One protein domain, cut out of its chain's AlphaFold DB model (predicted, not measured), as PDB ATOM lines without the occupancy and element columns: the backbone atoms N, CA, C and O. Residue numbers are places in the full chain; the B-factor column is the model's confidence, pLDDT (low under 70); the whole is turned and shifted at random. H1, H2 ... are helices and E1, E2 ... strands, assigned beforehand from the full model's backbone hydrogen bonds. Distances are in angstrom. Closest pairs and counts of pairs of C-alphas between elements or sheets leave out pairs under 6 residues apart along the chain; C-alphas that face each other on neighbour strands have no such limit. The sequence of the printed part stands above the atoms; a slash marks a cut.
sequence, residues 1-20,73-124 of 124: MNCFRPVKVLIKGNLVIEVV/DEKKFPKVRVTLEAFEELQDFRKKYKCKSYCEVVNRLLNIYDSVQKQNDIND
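This is residues 1 to 20 and 73 to 124 of the 124 residues of an uncharacterized protein of Entamoeba histolytica KU27 (UniProt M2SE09). What does the model look like? It is a loose, angular shape: the short parallel strand pair E1 and E4 with residues 84 to 90 of H2 packed on it, the hairpin E2 and E3 leading away from it, and the long helix H3 meeting H2 at a corner as an L. Residues 110 to 124, nearly all in H3, stick out as a free arm, and so does the hairpin's tip, residues 11 to 16. What is it made of? The printed part has 72 residues with four named strands and three named helices, in the order E1 E2 E3 H1 E4 H2 H3, and its class is mixed, helices and strands. It is loose, with a radius of gyration of the C-alphas of 15.4 A, and spans 44 by 35 by 26 A.

How do the strands pair? E1, residues 4 to 7, and E4, residues 80 to 83, are parallel at 38 degrees, with N 7 and O 82 within hydrogen-bond range at 2.8 A. E1 runs on into E2, residues 9 to 12, at 44 degrees. E2 and E3, residues 15 to 18, form an antiparallel hairpin at 155 degrees, with N 10 and O 17 at 2.8 A. Where are the helices? H1, residues 73 to 76, touches no helix. H2, residues 84 to 96, comes closest to E1 at the C-alphas of Pro 6 and Leu 84, 4.8 A apart. With residues 90 to 94 alone, H2 touches residues 102 to 105 of H3, residues 102 to 123, about perpendicular at 89 degrees; their closest C-alphas, those of Arg 94 and Val 105, are 6.0 A apart. Are the helix backbones complete? Every O i to N i+4 pair is within hydrogen-bond range in H2, and 17 of 18 are in H3; H1 is too short for such a pair.

Where does the first strand begin? C-alpha 4 of E1 is at (103.626, 144.596, 120.354). How long are the longer elements? H2 measures 18.4 A from first to last C-alpha and H3 32.2 A. Where does H3 end? C-alpha 123 is at (135.406, 130.577, 124.966).

Where is the cut? Residues 21 to 72 are not printed, and C-alphas 20 and 73 are 19.1 A apart across the cut. How large is the whole? The two C-alphas farthest apart, those of Asp 73 and Asp 124, are 45.7 A apart. Where is confidence low? The mean pLDDT of the printed part is 83.0; residues 1, 15, 20, 73 to 77 and 122 to 124 are under 70.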
ATOM      1  N   MET A   1     105.462 154.550 119.350       67.38
ATOM      2  CA  MET A   1     104.467 153.585 118.833       67.38
ATOM      3  C   MET A   1     104.671 152.253 119.543       67.38
ATOM      4  O   MET A   1     105.818 151.926 119.831       67.38
ATOM      5  N   ASN A   2     103.597 151.542 119.904       74.31
ATOM      6  CA  ASN A   2     103.698 150.184 120.447       74.31
ATOM      7  C   ASN A   2     103.732 149.183 119.285       74.31
ATOM      8  O   ASN A   2     102.798 149.155 118.483       74.31
ATOM      9  N   CYS A   3     104.808 148.404 119.200       80.75
ATOM     10  CA  CYS A   3     105.034 147.409 118.150       80.75
ATOM     11  C   CYS A   3     104.535 146.012 118.548       80.75
ATOM     12  O   CYS A   3     104.594 145.091 117.739       80.75
ATOM     13  N   PHE A   4     104.046 145.864 119.782       86.56
ATOM     14  CA  PHE A   4     103.626 144.596 120.354       86.56
ATOM     15  C   PHE A   4     102.107 144.489 120.447       86.56
ATOM     16  O   PHE A   4     101.412 145.464 120.757       86.56
ATOM     17  N   ARG A   5     101.604 143.279 120.210       85.88
ATOM     18  CA  ARG A   5     100.240 142.863 120.526       85.88
ATOM     19  C   ARG A   5     100.324 141.865 121.688       85.88
ATOM     20  O   ARG A   5     100.703 140.720 121.441       85.88
ATOM     21  N   PRO A   6     100.042 142.287 122.935       84.62
ATOM     22  CA  PRO A   6      99.986 141.362 124.056       84.62
ATOM     23  C   PRO A   6      98.806 140.409 123.869       84.62
ATOM     24  O   PRO A   6      97.703 140.844 123.532       84.62
ATOM     25  N   VAL A   7      99.048 139.121 124.083       84.31
ATOM     26  CA  VAL A   7      98.039 138.069 123.984       84.31
ATOM     27  C   VAL A   7      97.980 137.271 125.285       84.31
ATOM     28  O   VAL A   7      99.012 136.951 125.884       84.31
ATOM     29  N   LYS A   8      96.764 136.959 125.750       84.31
ATOM     30  CA  LYS A   8      96.565 135.994 126.838       84.31
ATOM     31  C   LYS A   8      96.753 134.597 126.250       84.31
ATOM     32  O   LYS A   8      96.161 134.282 125.221       84.31
ATOM     33  N   VAL A   9      97.572 133.769 126.888       81.50
ATOM     34  CA  VAL A   9      97.801 132.385 126.457       81.50
ATOM     35  C   VAL A   9      97.474 131.419 127.584       81.50
ATOM     36  O   VAL A   9      97.725 131.708 128.750       81.50
ATOM     37  N   LEU A  10      96.917 130.266 127.230       78.56
ATOM     38  CA  LEU A  10      96.678 129.147 128.125       78.56
ATOM     39  C   LEU A  10      97.612 127.998 127.736       78.56
ATOM     40  O   LEU A  10      97.614 127.553 126.587       78.56
ATOM     41  N   ILE A  11      98.398 127.520 128.699       76.56
ATOM     42  CA  ILE A  11      99.345 126.420 128.507       76.56
ATOM     43  C   ILE A  11      98.697 125.133 129.034       76.56
ATOM     44  O   ILE A  11      98.393 125.023 130.221       76.56
ATOM     45  N   LYS A  12      98.465 124.154 128.153       74.25
ATOM     46  CA  LYS A  12      97.988 122.803 128.502       74.25
ATOM     47  C   LYS A  12      99.045 121.782 128.089       74.25
ATOM     48  O   LYS A  12      99.107 121.380 126.928       74.25
ATOM     49  N   GLY A  13      99.886 121.367 129.037       76.25
ATOM     50  CA  GLY A  13     101.059 120.540 128.736       76.25
ATOM     51  C   GLY A  13     102.015 121.291 127.806       76.25
ATOM     52  O   GLY A  13     102.421 122.402 128.128       76.25
ATOM     53  N   ASN A  14     102.309 120.723 126.632       74.19
ATOM     54  CA  ASN A  14     103.169 121.348 125.615       74.19
ATOM     55  C   ASN A  14     102.397 122.227 124.607       74.19
ATOM     56  O   ASN A  14     102.990 122.735 123.658       74.19
ATOM     57  N   LEU A  15     101.075 122.376 124.763       67.81
ATOM     58  CA  LEU A  15     100.232 123.140 123.844       67.81
ATOM     59  C   LEU A  15     100.000 124.564 124.368       67.81
ATOM     60  O   LEU A  15      99.529 124.739 125.494       67.81
ATOM     61  N   VAL A  16     100.275 125.568 123.529       72.50
ATOM     62  CA  VAL A  16     100.015 126.991 123.801       72.50
ATOM     63  C   VAL A  16      98.791 127.435 123.001       72.50
ATOM     64  O   VAL A  16      98.796 127.365 121.774       72.50
ATOM     65  N   ILE A  17      97.738 127.874 123.691       76.88
ATOM     66  CA  ILE A  17      96.468 128.310 123.091       76.88
ATOM     67  C   ILE A  17      96.289 129.807 123.359       76.88
ATOM     68  O   ILE A  17      96.283 130.218 124.516       76.88
ATOM     69  N   GLU A  18      96.131 130.627 122.318       73.62
ATOM     70  CA  GLU A  18      95.766 132.045 122.468       73.62
ATOM     71  C   GLU A  18      94.299 132.147 122.912       73.62
ATOM     72  O   GLU A  18      93.409 131.608 122.255       73.62
ATOM     73  N   VAL A  19      94.046 132.802 124.046       74.75
ATOM     74  CA  VAL A  19      92.695 132.995 124.585       74.75
ATOM     75  C   VAL A  19      92.105 134.241 123.936       74.75
ATOM     76  O   VAL A  19      92.420 135.370 124.317       74.75
ATOM     77  N   VAL A  20      91.265 134.019 122.929       62.22
ATOM     78  CA  VAL A  20      90.474 135.059 122.274       62.22
ATOM     79  C   VAL A  20      89.207 135.243 123.111       62.22
ATOM     80  O   VAL A  20      88.238 134.522 122.934       62.22
ATOM     81  N   ASP A  73      95.021 147.699 109.048       54.66
ATOM     82  CA  ASP A  73      96.231 148.214 109.698       54.66
ATOM     83  C   ASP A  73      97.146 147.083 110.208       54.66
ATOM     84  O   ASP A  73      98.367 147.176 110.056       54.66
ATOM     85  N   GLU A  74      96.595 145.982 110.740       60.06
ATOM     86  CA  GLU A  74      97.389 144.795 111.110       60.06
ATOM     87  C   GLU A  74      97.999 144.082 109.900       60.06
ATOM     88  O   GLU A  74      99.120 143.582 109.989       60.06
ATOM     89  N   LYS A  75      97.304 144.051 108.756       66.44
ATOM     90  CA  LYS A  75      97.863 143.495 107.513       66.44
ATOM     91  C   LYS A  75      99.034 144.321 106.992       66.44
ATOM     92  O   LYS A  75      99.976 143.759 106.440       66.44
ATOM     93  N   LYS A  76      98.970 145.645 107.143       65.38
ATOM     94  CA  LYS A  76      99.997 146.565 106.644       65.38
ATOM     95  C   LYS A  76     101.196 146.678 107.587       65.38
ATOM     96  O   LYS A  76     102.323 146.817 107.120       65.38
ATOM     97  N   PHE A  77     100.961 146.601 108.896       62.06
ATOM     98  CA  PHE A  77     101.989 146.675 109.931       62.06
ATOM     99  C   PHE A  77     101.725 145.615 111.008       62.06
ATOM    100  O   PHE A  77     101.184 145.936 112.073       62.06
ATOM    101  N   PRO A  78     102.098 144.346 110.752       75.06
ATOM    102  CA  PRO A  78     101.852 143.274 111.701       75.06
ATOM    103  C   PRO A  78     102.624 143.547 112.990       75.06
ATOM    104  O   PRO A  78     103.850 143.680 112.998       75.06
ATOM    105  N   LYS A  79     101.891 143.654 114.096       83.56
ATOM    106  CA  LYS A  79     102.489 143.756 115.428       83.56
ATOM    107  C   LYS A  79     103.027 142.396 115.849       83.56
ATOM    108  O   LYS A  79     102.402 141.366 115.596       83.56
ATOM    109  N   VAL A  80     104.153 142.404 116.551       84.44
ATOM    110  CA  VAL A  80     104.731 141.183 117.114       84.44
ATOM    111  C   VAL A  80     103.831 140.706 118.250       84.44
ATOM    112  O   VAL A  80     103.567 141.459 119.191       84.44
ATOM    113  N   ARG A  81     103.337 139.468 118.152       86.25
ATOM    114  CA  ARG A  81     102.560 138.842 119.226       86.25
ATOM    115  C   ARG A  81     103.504 138.396 120.331       86.25
ATOM    116  O   ARG A  81     104.488 137.714 120.064       86.25
ATOM    117  N   VAL A  82     103.194 138.792 121.554       86.81
ATOM    118  CA  VAL A  82     103.942 138.426 122.761       86.81
ATOM    119  C   VAL A  82     102.948 138.057 123.848       86.81
ATOM    120  O   VAL A  82     101.832 138.578 123.859       86.81
ATOM    121  N   THR A  83     103.330 137.173 124.763       88.81
ATOM    122  CA  THR A  83     102.489 136.894 125.930       88.81
ATOM    123  C   THR A  83     102.302 138.168 126.752       88.81
ATOM    124  O   THR A  83     103.137 139.078 126.714       88.81
ATOM    125  N   LEU A  84     101.189 138.257 127.483       87.06
ATOM    126  CA  LEU A  84     100.940 139.390 128.375       87.06
ATOM    127  C   LEU A  84     102.079 139.565 129.394       87.06
ATOM    128  O   LEU A  84     102.572 140.674 129.558       87.06
ATOM    129  N   GLU A  85     102.546 138.462 129.976       88.94
ATOM    130  CA  GLU A  85     103.684 138.423 130.900       88.94
ATOM    131  C   GLU A  85     104.956 139.009 130.266       88.94
ATOM    132  O   GLU A  85     105.532 139.963 130.788       88.94
ATOM    133  N   ALA A  86     105.335 138.550 129.068       89.50
ATOM    134  CA  ALA A  86     106.497 139.094 128.367       89.50
ATOM    135  C   ALA A  86     106.324 140.586 128.034       89.50
ATOM    136  O   ALA A  86     107.286 141.353 128.035       89.50
ATOM    137  N   PHE A  87     105.101 141.036 127.745       91.88
ATOM    138  CA  PHE A  87     104.837 142.453 127.506       91.88
ATOM    139  C   PHE A  87     105.009 143.307 128.769       91.88
ATOM    140  O   PHE A  87     105.523 144.424 128.675       91.88
ATOM    141  N   GLU A  88     104.613 142.801 129.936       92.75
ATOM    142  CA  GLU A  88     104.835 143.455 131.230       92.75
ATOM    143  C   GLU A  88     106.331 143.546 131.553       92.75
ATOM    144  O   GLU A  88     106.829 144.629 131.873       92.75
ATOM    145  N   GLU A  89     107.090 142.473 131.326       94.50
ATOM    146  CA  GLU A  89     108.550 142.495 131.468       94.50
ATOM    147  C   GLU A  89     109.208 143.527 130.540       94.50
ATOM    148  O   GLU A  89     110.079 144.299 130.956       94.50
ATOM    149  N   LEU A  90     108.757 143.610 129.282       93.75
ATOM    150  CA  LEU A  90     109.228 144.617 128.327       93.75
ATOM    151  C   LEU A  90     108.890 146.046 128.781       93.75
ATOM    152  O   LEU A  90     109.681 146.970 128.555       93.75
ATOM    153  N   GLN A  91     107.736 146.254 129.424       93.38
ATOM    154  CA  GLN A  91     107.381 147.544 130.018       93.38
ATOM    155  C   GLN A  91     108.317 147.919 131.160       93.38
ATOM    156  O   GLN A  91     108.784 149.061 131.222       93.38
ATOM    157  N   ASP A  92     108.604 146.981 132.050       96.31
ATOM    158  CA  ASP A  92     109.460 147.238 133.199       96.31
ATOM    159  C   ASP A  92     110.913 147.440 132.784       96.31
ATOM    160  O   ASP A  92     111.561 148.380 133.255       96.31
ATOM    161  N   PHE A  93     111.393 146.682 131.796       95.25
ATOM    162  CA  PHE A  93     112.678 146.934 131.153       95.25
ATOM    163  C   PHE A  93     112.740 148.357 130.583       95.25
ATOM    164  O   PHE A  93     113.692 149.099 130.844       95.25
ATOM    165  N   ARG A  94     111.703 148.789 129.852       94.75
ATOM    166  CA  ARG A  94     111.638 150.144 129.282       94.75
ATOM    167  C   ARG A  94     111.778 151.221 130.359       94.75
ATOM    168  O   ARG A  94     112.531 152.174 130.156       94.75
ATOM    169  N   LYS A  95     111.065 151.080 131.484       95.19
ATOM    170  CA  LYS A  95     111.123 152.020 132.617       95.19
ATOM    171  C   LYS A  95     112.510 152.010 133.261       95.19
ATOM    172  O   LYS A  95     113.117 153.069 133.414       95.19
ATOM    173  N   LYS A  96     113.033 150.820 133.575       96.31
ATOM    174  CA  LYS A  96     114.328 150.613 134.239       96.31
ATOM    175  C   LYS A  96     115.483 151.237 133.458       96.31
ATOM    176  O   LYS A  96     116.312 151.934 134.034       96.31
ATOM    177  N   TYR A  97     115.508 151.039 132.141       94.56
ATOM    178  CA  TYR A  97     116.578 151.526 131.264       94.56
ATOM    179  C   TYR A  97     116.264 152.862 130.576       94.56
ATOM    180  O   TYR A  97     117.048 153.321 129.741       94.56
ATOM    181  N   LYS A  98     115.145 153.503 130.950       94.88
ATOM    182  CA  LYS A  98     114.677 154.799 130.430       94.88
ATOM    183  C   LYS A  98     114.624 154.850 128.897       94.88
ATOM    184  O   LYS A  98     114.971 155.858 128.283       94.88
ATOM    185  N   CYS A  99     114.186 153.760 128.272       93.69
ATOM    186  CA  CYS A  99     114.081 153.667 126.819       93.69
ATOM    187  C   CYS A  99     112.906 154.512 126.302       93.69
ATOM    188  O   CYS A  99     111.770 154.419 126.784       93.69
ATOM    189  N   LYS A 100     113.151 155.312 125.262       92.25
ATOM    190  CA  LYS A 100     112.165 156.245 124.695       92.25
ATOM    191  C   LYS A 100     111.036 155.507 123.982       92.25
ATOM    192  O   LYS A 100     109.883 155.937 124.034       92.25
ATOM    193  N   SER A 101     111.337 154.364 123.368       90.75
ATOM    194  CA  SER A 101     110.384 153.562 122.597       90.75
ATOM    195  C   SER A 101     110.580 152.060 122.801       90.75
ATOM    196  O   SER A 101     111.631 151.624 123.263       90.75
ATOM    197  N   TYR A 102     109.582 151.267 122.410       90.94
ATOM    198  CA  TYR A 102     109.700 149.808 122.381       90.94
ATOM    199  C   TYR A 102     110.706 149.315 121.333       90.94
ATOM    200  O   TYR A 102     111.386 148.329 121.586       90.94
ATOM    201  N   CYS A 103     110.889 150.024 120.214       89.19
ATOM    202  CA  CYS A 103     111.967 149.709 119.271       89.19
ATOM    203  C   CYS A 103     113.347 149.839 119.934       89.19
ATOM    204  O   CYS A 103     114.226 149.020 119.700       89.19
ATOM    205  N   GLU A 104     113.532 150.844 120.798       92.56
ATOM    206  CA  GLU A 104     114.781 151.003 121.549       92.56
ATOM    207  C   GLU A 104     114.987 149.864 122.558       92.56
ATOM    208  O   GLU A 104     116.111 149.397 122.721       92.56
ATOM    209  N   VAL A 105     113.911 149.388 123.196       93.69
ATOM    210  CA  VAL A 105     113.959 148.199 124.065       93.69
ATOM    211  C   VAL A 105     114.434 146.982 123.273       93.69
ATOM    212  O   VAL A 105     115.396 146.342 123.684       93.69
ATOM    213  N   VAL A 106     113.820 146.706 122.116       91.62
ATOM    214  CA  VAL A 106     114.199 145.574 121.252       91.62
ATOM    215  C   VAL A 106     115.659 145.673 120.820       91.62
ATOM    216  O   VAL A 106     116.408 144.724 121.012       91.62
ATOM    217  N   ASN A 107     116.097 146.832 120.319       93.06
ATOM    218  CA  ASN A 107     117.486 147.020 119.897       93.06
ATOM    219  C   ASN A 107     118.477 146.786 121.045       93.06
ATOM    220  O   ASN A 107     119.532 146.194 120.837       93.06
ATOM    221  N   ARG A 108     118.153 147.216 122.271       94.19
ATOM    222  CA  ARG A 108     119.009 146.941 123.435       94.19
ATOM    223  C   ARG A 108     119.062 145.459 123.777       94.19
ATOM    224  O   ARG A 108     120.148 144.967 124.059       94.19
ATOM    225  N   LEU A 109     117.925 144.764 123.759       93.69
ATOM    226  CA  LEU A 109     117.874 143.325 124.031       93.69
ATOM    227  C   LEU A 109     118.680 142.531 122.996       93.69
ATOM    228  O   LEU A 109     119.460 141.668 123.384       93.69
ATOM    229  N   LEU A 110     118.563 142.880 121.711       93.12
ATOM    230  CA  LEU A 110     119.365 142.283 120.638       93.12
ATOM    231  C   LEU A 110     120.863 142.525 120.850       93.12
ATOM    232  O   LEU A 110     121.643 141.584 120.811       93.12
ATOM    233  N   ASN A 111     121.266 143.753 121.188       94.12
ATOM    234  CA  ASN A 111     122.674 144.046 121.464       94.12
ATOM    235  C   ASN A 111     123.223 143.246 122.658       94.12
ATOM    236  O   ASN A 111     124.382 142.832 122.636       94.12
ATOM    237  N   ILE A 112     122.421 143.049 123.712       92.56
ATOM    238  CA  ILE A 112     122.809 142.224 124.865       92.56
ATOM    239  C   ILE A 112     122.994 140.773 124.417       92.56
ATOM    240  O   ILE A 112     124.028 140.183 124.716       92.56
ATOM    241  N   TYR A 113     122.027 140.231 123.674       91.94
ATOM    242  CA  TYR A 113     122.085 138.871 123.141       91.94
ATOM    243  C   TYR A 113     123.336 138.649 122.279       91.94
ATOM    244  O   TYR A 113     124.116 137.743 122.564       91.94
ATOM    245  N   ASP A 114     123.594 139.534 121.312       92.50
ATOM    246  CA  ASP A 114     124.771 139.461 120.437       92.50
ATOM    247  C   ASP A 114     126.083 139.551 121.227       92.50
ATOM    248  O   ASP A 114     127.076 138.912 120.880       92.50
ATOM    249  N   SER A 115     126.113 140.364 122.287       90.75
ATOM    250  CA  SER A 115     127.301 140.520 123.133       90.75
ATOM    251  C   SER A 115     127.591 139.250 123.932       90.75
ATOM    252  O   SER A 115     128.747 138.846 124.029       90.75
ATOM    253  N   VAL A 116     126.551 138.606 124.472       90.31
ATOM    254  CA  VAL A 116     126.673 137.334 125.199       90.31
ATOM    255  C   VAL A 116     127.076 136.211 124.244       90.31
ATOM    256  O   VAL A 116     127.976 135.440 124.562       90.31
ATOM    257  N   GLN A 117     126.478 136.148 123.053       85.44
ATOM    258  CA  GLN A 117     126.814 135.133 122.055       85.44
ATOM    259  C   GLN A 117     128.286 135.225 121.635       85.44
ATOM    260  O   GLN A 117     129.001 134.233 121.703       85.44
ATOM    261  N   LYS A 118     128.782 136.434 121.336       82.31
ATOM    262  CA  LYS A 118     130.201 136.657 121.013       82.31
ATOM    263  C   LYS A 118     131.149 136.266 122.146       82.31
ATOM    264  O   LYS A 118     132.263 135.846 121.871       82.31
ATOM    265  N   GLN A 119     130.750 136.433 123.408       74.69
ATOM    266  CA  GLN A 119     131.559 135.981 124.545       74.69
ATOM    267  C   GLN A 119     131.593 134.457 124.659       74.69
ATOM    268  O   GLN A 119     132.620 133.912 125.052       74.69
ATOM    269  N   ASN A 120     130.505 133.775 124.312       75.19
ATOM    270  CA  ASN A 120     130.458 132.317 124.321       75.19
ATOM    271  C   ASN A 120     131.279 131.731 123.164       75.19
ATOM    272  O   ASN A 120     132.082 130.842 123.406       75.19
ATOM    273  N   ASP A 121     131.187 132.310 121.962       72.56
ATOM    274  CA  ASP A 121     131.928 131.853 120.773       72.56
ATOM    275  C   ASP A 121     133.459 132.046 120.876       72.56
ATOM    276  O   ASP A 121     134.210 131.458 120.106       72.56
ATOM    277  N   ILE A 122     133.943 132.903 121.785       67.44
ATOM    278  CA  ILE A 122     135.384 133.102 122.050       67.44
ATOM    279  C   ILE A 122     135.922 132.082 123.069       67.44
ATOM    280  O   ILE A 122     137.133 131.878 123.150       67.44
ATOM    281  N   ASN A 123     135.040 131.482 123.875       58.09
ATOM    282  CA  ASN A 123     135.406 130.577 124.966       58.09
ATOM    283  C   ASN A 123     135.209 129.083 124.629       58.09
ATOM    284  O   ASN A 123     135.504 128.255 125.492       58.09
ATOM    285  N   ASP A 124     134.733 128.759 123.422       51.38
ATOM    286  CA  ASP A 124     134.726 127.411 122.818       51.38
ATOM    287  C   ASP A 124     135.964 127.204 121.923       51.38
ATOM    288  O   ASP A 124     136.525 126.082 121.927       51.38
TER     289      ASP A 124